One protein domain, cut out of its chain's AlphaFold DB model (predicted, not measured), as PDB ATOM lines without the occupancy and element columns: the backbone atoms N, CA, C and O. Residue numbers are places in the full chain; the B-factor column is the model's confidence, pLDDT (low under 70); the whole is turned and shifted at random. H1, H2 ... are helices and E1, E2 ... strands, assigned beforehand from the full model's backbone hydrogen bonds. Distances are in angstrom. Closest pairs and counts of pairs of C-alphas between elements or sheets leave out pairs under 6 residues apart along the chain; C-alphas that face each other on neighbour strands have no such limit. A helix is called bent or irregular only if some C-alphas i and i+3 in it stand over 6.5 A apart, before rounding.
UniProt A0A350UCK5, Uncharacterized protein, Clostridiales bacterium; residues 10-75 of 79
ATOM      1  N   ARG A  10      43.383   9.330 -27.151       84.75
ATOM      2  CA  ARG A  10      44.789   9.646 -27.395       84.75
ATOM      3  C   ARG A  10      45.506   9.873 -26.080       84.75
ATOM      4  O   ARG A  10      44.986  10.536 -25.181       84.75
ATOM      5  N   ILE A  11      46.727   9.358 -25.994       84.44
ATOM      6  CA  ILE A  11      47.609   9.594 -24.857       84.44
ATOM      7  C   ILE A  11      48.512  10.779 -25.185       84.44
ATOM      8  O   ILE A  11      49.310  10.735 -26.117       84.44
ATOM      9  N   ALA A  12      48.368  11.852 -24.417       82.38
ATOM     10  CA  ALA A  12      49.175  13.055 -24.530       82.38
ATOM     11  C   ALA A  12      50.348  13.048 -23.525       82.38
ATOM     12  O   ALA A  12      50.577  12.095 -22.763       82.38
ATOM     13  N   GLY A  13      51.113  14.143 -23.510       81.12
ATOM     14  CA  GLY A  13      52.211  14.349 -22.567       81.12
ATOM     15  C   GLY A  13      51.795  14.113 -21.109       81.12
ATOM     16  O   GLY A  13      50.663  14.385 -20.711       81.12
ATOM     17  N   LYS A  14      52.732  13.595 -20.303       83.44
ATOM     18  CA  LYS A  14      52.551  13.273 -18.872       83.44
ATOM     19  C   LYS A  14      51.474  12.215 -18.551       83.44
ATOM     20  O   LYS A  14      51.081  12.098 -17.391       83.44
ATOM     21  N   GLY A  15      51.047  11.425 -19.541       83.06
ATOM     22  CA  GLY A  15      50.144  10.281 -19.360       83.06
ATOM     23  C   GLY A  15      48.670  10.663 -19.356       83.06
ATOM     24  O   GLY A  15      47.851   9.905 -18.855       83.06
ATOM     25  N   THR A  16      48.333  11.845 -19.867       88.88
ATOM     26  CA  THR A  16      46.953  12.331 -19.953       88.88
ATOM     27  C   THR A  16      46.197  11.600 -21.058       88.88
ATOM     28  O   THR A  16      46.692  11.519 -22.179       88.88
ATOM     29  N   ILE A  17      44.997  11.115 -20.756       88.56
ATOM     30  CA  ILE A  17      44.093  10.452 -21.703       88.56
ATOM     31  C   ILE A  17      43.072  11.485 -22.187       88.56
ATOM     32  O   ILE A  17      42.461  12.180 -21.365       88.56
ATOM     33  N   ARG A  18      42.892  11.598 -23.506       88.06
ATOM     34  CA  ARG A  18      41.972  12.556 -24.134       88.06
ATOM     35  C   ARG A  18      41.056  11.918 -25.169       88.06
ATOM     36  O   ARG A  18      41.496  11.041 -25.908       88.06
ATOM     37  N   ALA A  19      39.834  12.433 -25.273       86.56
ATOM     38  CA  ALA A  19      38.916  12.196 -26.388       86.56
ATOM     39  C   ALA A  19      38.677  13.539 -27.099       86.56
ATOM     40  O   ALA A  19      37.966  14.401 -26.584       86.56
ATOM     41  N   GLY A  20      39.351  13.763 -28.232       82.88
ATOM     42  CA  GLY A  20      39.461  15.107 -28.817       82.88
ATOM     43  C   GLY A  20      40.121  16.083 -27.834       82.88
ATOM     44  O   GLY A  20      41.197  15.791 -27.305       82.88
ATOM     45  N   ASP A  21      39.449  17.199 -27.548       81.31
ATOM     46  CA  ASP A  21      39.879  18.183 -26.544       81.31
ATOM     47  C   ASP A  21      39.422  17.838 -25.112       81.31
ATOM     48  O   ASP A  21      39.854  18.469 -24.144       81.31
ATOM     49  N   GLY A  22      38.581  16.810 -24.951       85.62
ATOM     50  CA  GLY A  22      38.055  16.374 -23.659       85.62
ATOM     51  C   GLY A  22      39.087  15.618 -22.818       85.62
ATOM     52  O   GLY A  22      39.794  14.741 -23.317       85.62
ATOM     53  N   TRP A  23      39.160  15.932 -21.522       86.50
ATOM     54  CA  TRP A  23      39.958  15.181 -20.547       86.50
ATOM     55  C   TRP A  23      39.182  13.963 -20.038       86.50
ATOM     56  O   TRP A  23      38.047  14.102 -19.592       86.50
ATOM     57  N   ILE A  24      39.813  12.787 -20.081       85.69
ATOM     58  CA  ILE A  24      39.232  11.524 -19.593       85.69
ATOM     59  C   ILE A  24      39.897  11.082 -18.290       85.69
ATOM     60  O   ILE A  24      39.239  10.591 -17.381       85.69
ATOM     61  N   GLY A  25      41.221  11.229 -18.201       86.06
ATOM     62  CA  GLY A  25      41.977  10.715 -17.067       86.06
ATOM     63  C   GLY A  25      43.486  10.863 -17.216       86.06
ATOM     64  O   GLY A  25      43.992  11.530 -18.125       86.06
ATOM     65  N   ARG A  26      44.228  10.218 -16.312       87.81
ATOM     66  CA  ARG A  26      45.692  10.178 -16.337       87.81
ATOM     67  C   ARG A  26      46.217   8.817 -15.895       87.81
ATOM     68  O   ARG A  26      45.727   8.236 -14.933       87.81
ATOM     69  N   ILE A  27      47.258   8.353 -16.570       86.12
ATOM     70  CA  ILE A  27      47.958   7.107 -16.277       86.12
ATOM     71  C   ILE A  27      49.095   7.379 -15.289       86.12
ATOM     72  O   ILE A  27      49.917   8.275 -15.504       86.12
ATOM     73  N   HIS A  28      49.150   6.597 -14.211       83.44
ATOM     74  CA  HIS A  28      50.221   6.673 -13.220       83.44
ATOM     75  C   HIS A  28      51.546   6.097 -13.759       83.44
ATOM     76  O   HIS A  28      51.558   5.226 -14.628       83.44
ATOM     77  N   TRP A  29      52.673   6.595 -13.248       76.69
ATOM     78  CA  TRP A  29      53.988   6.458 -13.891       76.69
ATOM     79  C   TRP A  29      54.523   5.025 -13.985       76.69
ATOM     80  O   TRP A  29      55.182   4.695 -14.964       76.69
ATOM     81  N   HIS A  30      54.206   4.170 -13.012       79.88
ATOM     82  CA  HIS A  30      54.841   2.860 -12.863       79.88
ATOM     83  C   HIS A  30      54.590   1.848 -13.991       79.88
ATOM     84  O   HIS A  30      55.323   0.878 -14.056       79.88
ATOM     85  N   ASN A  31      53.608   2.057 -14.873       79.19
ATOM     86  CA  ASN A  31      53.339   1.196 -16.039       79.19
ATOM     87  C   ASN A  31      52.774   2.018 -17.201       79.19
ATOM     88  O   ASN A  31      51.843   1.599 -17.893       79.19
ATOM     89  N   ARG A  32      53.278   3.247 -17.359       81.06
ATOM     90  CA  ARG A  32      52.633   4.256 -18.200       81.06
ATOM     91  C   ARG A  32      52.399   3.775 -19.628       81.06
ATOM     92  O   ARG A  32      51.293   3.949 -20.126       81.06
ATOM     93  N   ASP A  33      53.406   3.176 -20.251       80.94
ATOM     94  CA  ASP A  33      53.345   2.814 -21.668       80.94
ATOM     95  C   ASP A  33      52.456   1.587 -21.903       80.94
ATOM     96  O   ASP A  33      51.591   1.614 -22.774       80.94
ATOM     97  N   ALA A  34      52.566   0.558 -21.056       83.06
ATOM     98  CA  ALA A  34      51.695  -0.618 -21.126       83.06
ATOM     99  C   ALA A  34      50.215  -0.247 -20.914       83.06
ATOM    100  O   ALA A  34      49.342  -0.645 -21.686       83.06
ATOM    101  N   ASN A  35      49.934   0.586 -19.907       84.62
ATOM    102  CA  ASN A  35      48.583   1.071 -19.638       84.62
ATOM    103  C   ASN A  35      48.083   2.007 -20.747       84.62
ATOM    104  O   ASN A  35      46.895   2.003 -21.056       84.62
ATOM    105  N   ALA A  36      48.970   2.802 -21.357       84.44
ATOM    106  CA  ALA A  36      48.636   3.689 -22.467       84.44
ATOM    107  C   ALA A  36      48.149   2.897 -23.678       84.44
ATOM    108  O   ALA A  36      47.083   3.211 -24.209       84.44
ATOM    109  N   SER A  37      48.884   1.854 -24.066       84.94
ATOM    110  CA  SER A  37      48.485   0.960 -25.152       84.94
ATOM    111  C   SER A  37      47.165   0.251 -24.850       84.94
ATOM    112  O   SER A  37      46.282   0.228 -25.705       84.94
ATOM    113  N   LEU A  38      46.993  -0.266 -23.626       86.06
ATOM    114  CA  LEU A  38      45.764  -0.957 -23.222       86.06
ATOM    115  C   LEU A  38      44.537  -0.036 -23.278       86.06
ATOM    116  O   LEU A  38      43.501  -0.416 -23.818       86.06
ATOM    117  N   ILE A  39      44.659   1.179 -22.740       86.50
ATOM    118  CA  ILE A  39      43.578   2.170 -22.721       86.50
ATOM    119  C   ILE A  39      43.250   2.619 -24.144       86.50
ATOM    120  O   ILE A  39      42.080   2.636 -24.513       86.50
ATOM    121  N   ALA A  40      44.257   2.937 -24.960       84.50
ATOM    122  CA  ALA A  40      44.039   3.365 -26.342       84.50
ATOM    123  C   ALA A  40      43.304   2.302 -27.177       84.50
ATOM    124  O   ALA A  40      42.451   2.658 -27.986       84.50
ATOM    125  N   ALA A  41      43.587   1.017 -26.946       87.94
ATOM    126  CA  ALA A  41      42.951  -0.096 -27.647       87.94
ATOM    127  C   ALA A  41      41.569  -0.492 -27.086       87.94
ATOM    128  O   ALA A  41      40.859  -1.272 -27.720       87.94
ATOM    129  N   ALA A  42      41.174  -0.011 -25.899       88.94
ATOM    130  CA  ALA A  42      39.952  -0.460 -25.220       88.94
ATOM    131  C   ALA A  42      38.660  -0.288 -26.050       88.94
ATOM    132  O   ALA A  42      37.867  -1.232 -26.074       88.94
ATOM    133  N   PRO A  43      38.436   0.836 -26.764       86.06
ATOM    134  CA  PRO A  43      37.262   0.996 -27.623       86.06
ATOM    135  C   PRO A  43      37.198  -0.042 -28.754       86.06
ATOM    136  O   PRO A  43      36.150  -0.649 -28.974       86.06
ATOM    137  N   ASP A  44      38.325  -0.304 -29.420       88.94
ATOM    138  CA  ASP A  44      38.393  -1.263 -30.528       88.94
ATOM    139  C   ASP A  44      38.201  -2.701 -30.026       88.94
ATOM    140  O   ASP A  44      37.461  -3.485 -30.623       88.94
ATOM    141  N   MET A  45      38.807  -3.042 -28.879       90.31
ATOM    142  CA  MET A  45      38.604  -4.335 -28.217       90.31
ATOM    143  C   MET A  45      37.135  -4.551 -27.830       90.31
ATOM    144  O   MET A  45      36.619  -5.658 -27.988       90.31
ATOM    145  N   TYR A  46      36.447  -3.511 -27.355       90.62
ATOM    146  CA  TYR A  46      35.029  -3.588 -27.009       90.62
ATOM    147  C   TYR A  46      34.153  -3.902 -28.234       90.62
ATOM    148  O   TYR A  46      33.355  -4.844 -28.192       90.62
ATOM    149  N   GLU A  47      34.328  -3.177 -29.344       90.50
ATOM    150  CA  GLU A  47      33.557  -3.419 -30.575       90.50
ATOM    151  C   GLU A  47      33.876  -4.787 -31.205       90.50
ATOM    152  O   GLU A  47      32.968  -5.483 -31.678       90.50
ATOM    153  N   ALA A  48      35.137  -5.226 -31.150       93.06
ATOM    154  CA  ALA A  48      35.536  -6.561 -31.588       93.06
ATOM    155  C   ALA A  48      34.856  -7.665 -30.757       93.06
ATOM    156  O   ALA A  48      34.275  -8.595 -31.323       93.06
ATOM    157  N   LEU A  49      34.858  -7.549 -29.424       93.69
ATOM    158  CA  LEU A  49      34.204  -8.513 -28.532       93.69
ATOM    159  C   LEU A  49      32.688  -8.558 -28.740       93.69
ATOM    160  O   LEU A  49      32.106  -9.644 -28.798       93.69
ATOM    161  N   LYS A  50      32.048  -7.396 -28.894       92.94
ATOM    162  CA  LYS A  50      30.619  -7.298 -29.211       92.94
ATOM    163  C   LYS A  50      30.290  -7.988 -30.537       92.94
ATOM    164  O   LYS A  50      29.336  -8.762 -30.603       92.94
ATOM    165  N   SER A  51      31.096  -7.753 -31.571       93.06
ATOM    166  CA  SER A  51      30.922  -8.383 -32.887       93.06
ATOM    167  C   SER A  51      31.104  -9.900 -32.822       93.06
ATOM    168  O   SER A  51      30.280 -10.644 -33.354       93.06
ATOM    169  N   MET A  52      32.128 -10.366 -32.102       93.12
ATOM    170  CA  MET A  52      32.384 -11.790 -31.880       93.12
ATOM    171  C   MET A  52      31.232 -12.468 -31.128       93.12
ATOM    172  O   MET A  52      30.811 -13.560 -31.508       93.12
ATOM    173  N   LEU A  53      30.683 -11.824 -30.092       94.00
ATOM    174  CA  LEU A  53      29.532 -12.349 -29.357       94.00
ATOM    175  C   LEU A  53      28.291 -12.448 -30.250       94.00
ATOM    176  O   LEU A  53      27.606 -13.467 -30.212       94.00
ATOM    177  N   ASN A  54      28.015 -11.427 -31.062       91.88
ATOM    178  CA  ASN A  54      26.883 -11.437 -31.991       91.88
ATOM    179  C   ASN A  54      26.999 -12.568 -33.019       91.88
ATOM    180  O   ASN A  54      26.024 -13.284 -33.244       91.88
ATOM    181  N   LEU A  55      28.193 -12.774 -33.585       92.06
ATOM    182  CA  LEU A  55      28.466 -13.898 -34.480       92.06
ATOM    183  C   LEU A  55      28.270 -15.236 -33.757       92.06
ATOM    184  O   LEU A  55      27.636 -16.150 -34.270       92.06
ATOM    185  N   HIS A  56      28.778 -15.371 -32.536       92.31
ATOM    186  CA  HIS A  56      28.623 -16.623 -31.807       92.31
ATOM    187  C   HIS A  56      27.154 -16.895 -31.431       92.31
ATOM    188  O   HIS A  56      26.737 -18.052 -31.449       92.31
ATOM    189  N   LEU A  57      26.368 -15.856 -31.129       90.50
ATOM    190  CA  LEU A  57      24.933 -15.952 -30.842       90.50
ATOM    191  C   LEU A  57      24.106 -16.385 -32.056       90.50
ATOM    192  O   LEU A  57      23.100 -17.071 -31.881       90.50
ATOM    193  N   SER A  58      24.517 -16.023 -33.276       89.00
ATOM    194  CA  SER A  58      23.817 -16.457 -34.493       89.00
ATOM    195  C   SER A  58      24.012 -17.941 -34.808       89.00
ATOM    196  O   SER A  58      23.230 -18.502 -35.571       89.00
ATOM    197  N   HIS A  59      25.032 -18.583 -34.226       85.94
ATOM    198  CA  HIS A  59      25.342 -19.998 -34.452       85.94
ATOM    199  C   HIS A  59      25.055 -20.892 -33.241       85.94
ATOM    200  O   HIS A  59      24.733 -22.067 -33.407       85.94
ATOM    201  N   HIS A  60      25.136 -20.354 -32.022       88.06
ATOM    202  CA  HIS A  60      24.954 -21.101 -30.782       88.06
ATOM    203  C   HIS A  60      24.340 -20.211 -29.700       88.06
ATOM    204  O   HIS A  60      24.645 -19.029 -29.623       88.06
ATOM    205  N   ASN A  61      23.559 -20.790 -28.787       81.06
ATOM    206  CA  ASN A  61      23.087 -20.093 -27.590       81.06
ATOM    207  C   ASN A  61      23.596 -20.828 -26.345       81.06
ATOM    208  O   ASN A  61      22.961 -21.759 -25.852       81.06
ATOM    209  N   HIS A  62      24.790 -20.453 -25.887       87.56
ATOM    210  CA  HIS A  62      25.452 -21.063 -24.738       87.56
ATOM    211  C   HIS A  62      25.212 -20.204 -23.484       87.56
ATOM    212  O   HIS A  62      25.249 -18.975 -23.585       87.56
ATOM    213  N   PRO A  63      25.047 -20.789 -22.281       87.44
ATOM    214  CA  PRO A  63      24.823 -20.024 -21.047       87.44
ATOM    215  C   PRO A  63      25.853 -18.912 -20.782       87.44
ATOM    216  O   PRO A  63      25.513 -17.861 -20.240       87.44
ATOM    217  N   ILE A  64      27.100 -19.091 -21.236       90.06
ATOM    218  CA  ILE A  64      28.173 -18.086 -21.110       90.06
ATOM    219  C   ILE A  64      27.861 -16.761 -21.829       90.06
ATOM    220  O   ILE A  64      28.398 -15.716 -21.466       90.06
ATOM    221  N   HIS A  65      26.963 -16.763 -22.817       91.75
ATOM    222  CA  HIS A  65      26.572 -15.548 -23.530       91.75
ATOM    223  C   HIS A  65      25.808 -14.571 -22.644       91.75
ATOM    224  O   HIS A  65      25.913 -13.365 -22.854       91.75
ATOM    225  N   ALA A  66      25.074 -15.059 -21.638       89.88
ATOM    226  CA  ALA A  66      24.421 -14.186 -20.667       89.88
ATOM    227  C   ALA A  66      25.460 -13.388 -19.865       89.88
ATOM    228  O   ALA A  66      25.341 -12.170 -19.754       89.88
ATOM    229  N   ALA A  67      26.521 -14.058 -19.403       91.62
ATOM    230  CA  ALA A  67      27.632 -13.405 -18.716       91.62
ATOM    231  C   ALA A  67      28.364 -12.408 -19.631       91.62
ATOM    232  O   ALA A  67      28.663 -11.292 -19.212       91.62
ATOM    233  N   ALA A  68      28.591 -12.766 -20.900       92.62
ATOM    234  CA  ALA A  68      29.223 -11.874 -21.872       92.62
ATOM    235  C   ALA A  68      28.377 -10.619 -22.166       92.62
ATOM    236  O   ALA A  68      28.913  -9.512 -22.198       92.62
ATOM    237  N   ARG A  69      27.051 -10.762 -22.320       91.69
ATOM    238  CA  ARG A  69      26.133  -9.620 -22.482       91.69
ATOM    239  C   ARG A  69      26.149  -8.707 -21.263       91.69
ATOM    240  O   ARG A  69      26.224  -7.496 -21.438       91.69
ATOM    241  N   ALA A  70      26.119  -9.274 -20.058       90.88
ATOM    242  CA  ALA A  70      26.186  -8.500 -18.821       90.88
ATOM    243  C   ALA A  70      27.510  -7.724 -18.707       90.88
ATOM    244  O   ALA A  70      27.510  -6.543 -18.374       90.88
ATOM    245  N   ALA A  71      28.640  -8.351 -19.056       91.88
ATOM    246  CA  ALA A  71      29.941  -7.685 -19.055       91.88
ATOM    247  C   ALA A  71      30.008  -6.518 -20.061       91.88
ATOM    248  O   ALA A  71      30.503  -5.444 -19.717       91.88
ATOM    249  N   LEU A  72      29.478  -6.701 -21.277       91.31
ATOM    250  CA  LEU A  72      29.406  -5.633 -22.281       91.31
ATOM    251  C   LEU A  72      28.440  -4.513 -21.865       91.31
ATOM    252  O   LEU A  72      28.767  -3.341 -22.033       91.31
ATOM    253  N   ALA A  73      27.286  -4.852 -21.282       88.44
ATOM    254  CA  ALA A  73      26.329  -3.875 -20.761       88.44
ATOM    255  C   ALA A  73      26.967  -3.001 -19.673       88.44
ATOM    256  O   ALA A  73      26.941  -1.773 -19.781       88.44
ATOM    257  N   LYS A  74      27.660  -3.634 -18.718       86.19
ATOM    258  CA  LYS A  74      28.410  -2.945 -17.664       86.19
ATOM    259  C   LYS A  74      29.482  -2.016 -18.230       86.19
ATOM    260  O   LYS A  74      29.614  -0.880 -17.783       86.19
ATOM    261  N   ALA A  75      30.238  -2.467 -19.234       85.81
ATOM    262  CA  ALA A  75      31.240  -1.631 -19.897       85.81
ATOM    263  C   ALA A  75      30.620  -0.423 -20.630       85.81
ATOM    264  O   ALA A  75      31.253   0.627 -20.723       85.81
TER     265      ALA A  75
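This is residues 10 to 75 of the 79 residues of an uncharacterized protein of Clostridiales bacterium (UniProt A0A350UCK5). Look for one long, kinked helix, H1, that makes the longest axis, with a small two-strand hairpin, E1 and E2, at the end where H1 begins and a shorter helix, H2, folding back from its other end to pack on its later part, residues 46 to 57. The hairpin and H2 are apart, and the turn at residues 58 to 64 sticks out. The printed part has 66 residues with E1, E2, H1 and H2 in that order along the chain, an antiparallel sheet of order E1 - E2, and the class mostly helix. It is only just loose, close to extended, with a radius of gyration of the C-alphas of 15.7 A, and elongated, spanning 46 by 25 by 16 A.

Start at residues 10 to 11, which pair antiparallel with residues 17 to 18 of E1, residues 16 to 19. E1 and E2, residues 22 to 26, form a hairpin over a tight link, antiparallel at 149 degrees; find N 17 and O 25 at 2.8 A and N 19 and O 22 at 3.0 A, both within hydrogen-bond range. A tight link leads on to H1, residues 29 to 59, which is near E1, with 5 pairs of C-alphas within 10 A. H1 has a kink of 47 degrees near residue 43. After another tight link comes H2, residues 64 to 75. H1 touches H2 with residues 46 to 57 alone; the closest C-alphas are those of Lys 50 and Leu 72, 7.2 A apart. The two helices run opposite ways at a steep tilt of 46 degrees. H2 is apart from E1 and from E2. In H2 every O i to N i+4 pair is within hydrogen-bond range, in H1 22 of 27.

Find C-alpha 16 at (46.953, 12.331, -19.953); from there E1 runs 10.3 A to C-alpha 19. E2 runs 12.3 A from Gly 22 to Arg 26. Find C-alpha 29 at (53.988, 6.458, -13.891), where H1 begins; its 31 residues reach 44.1 A to C-alpha 59. H1 is irregular: C-alphas 30 and 33 are 8.9 A apart. H2 runs 16.8 A from Ile 64 to C-alpha 75 at (31.240, -1.631, -19.897).

Look at Lys 14 and His 59 for the two C-alphas farthest apart, 45.7 A. From Arg 10 to Ala 75 the C-alphas are 19.2 A apart. The printed part has no cut and no long link. Residues 58 to 64 stand free; of these, 58 to 59 belong to H1 and 64 to H2. In this predicted model the mean pLDDT of the printed part is 87.3, and no printed residue is under 70.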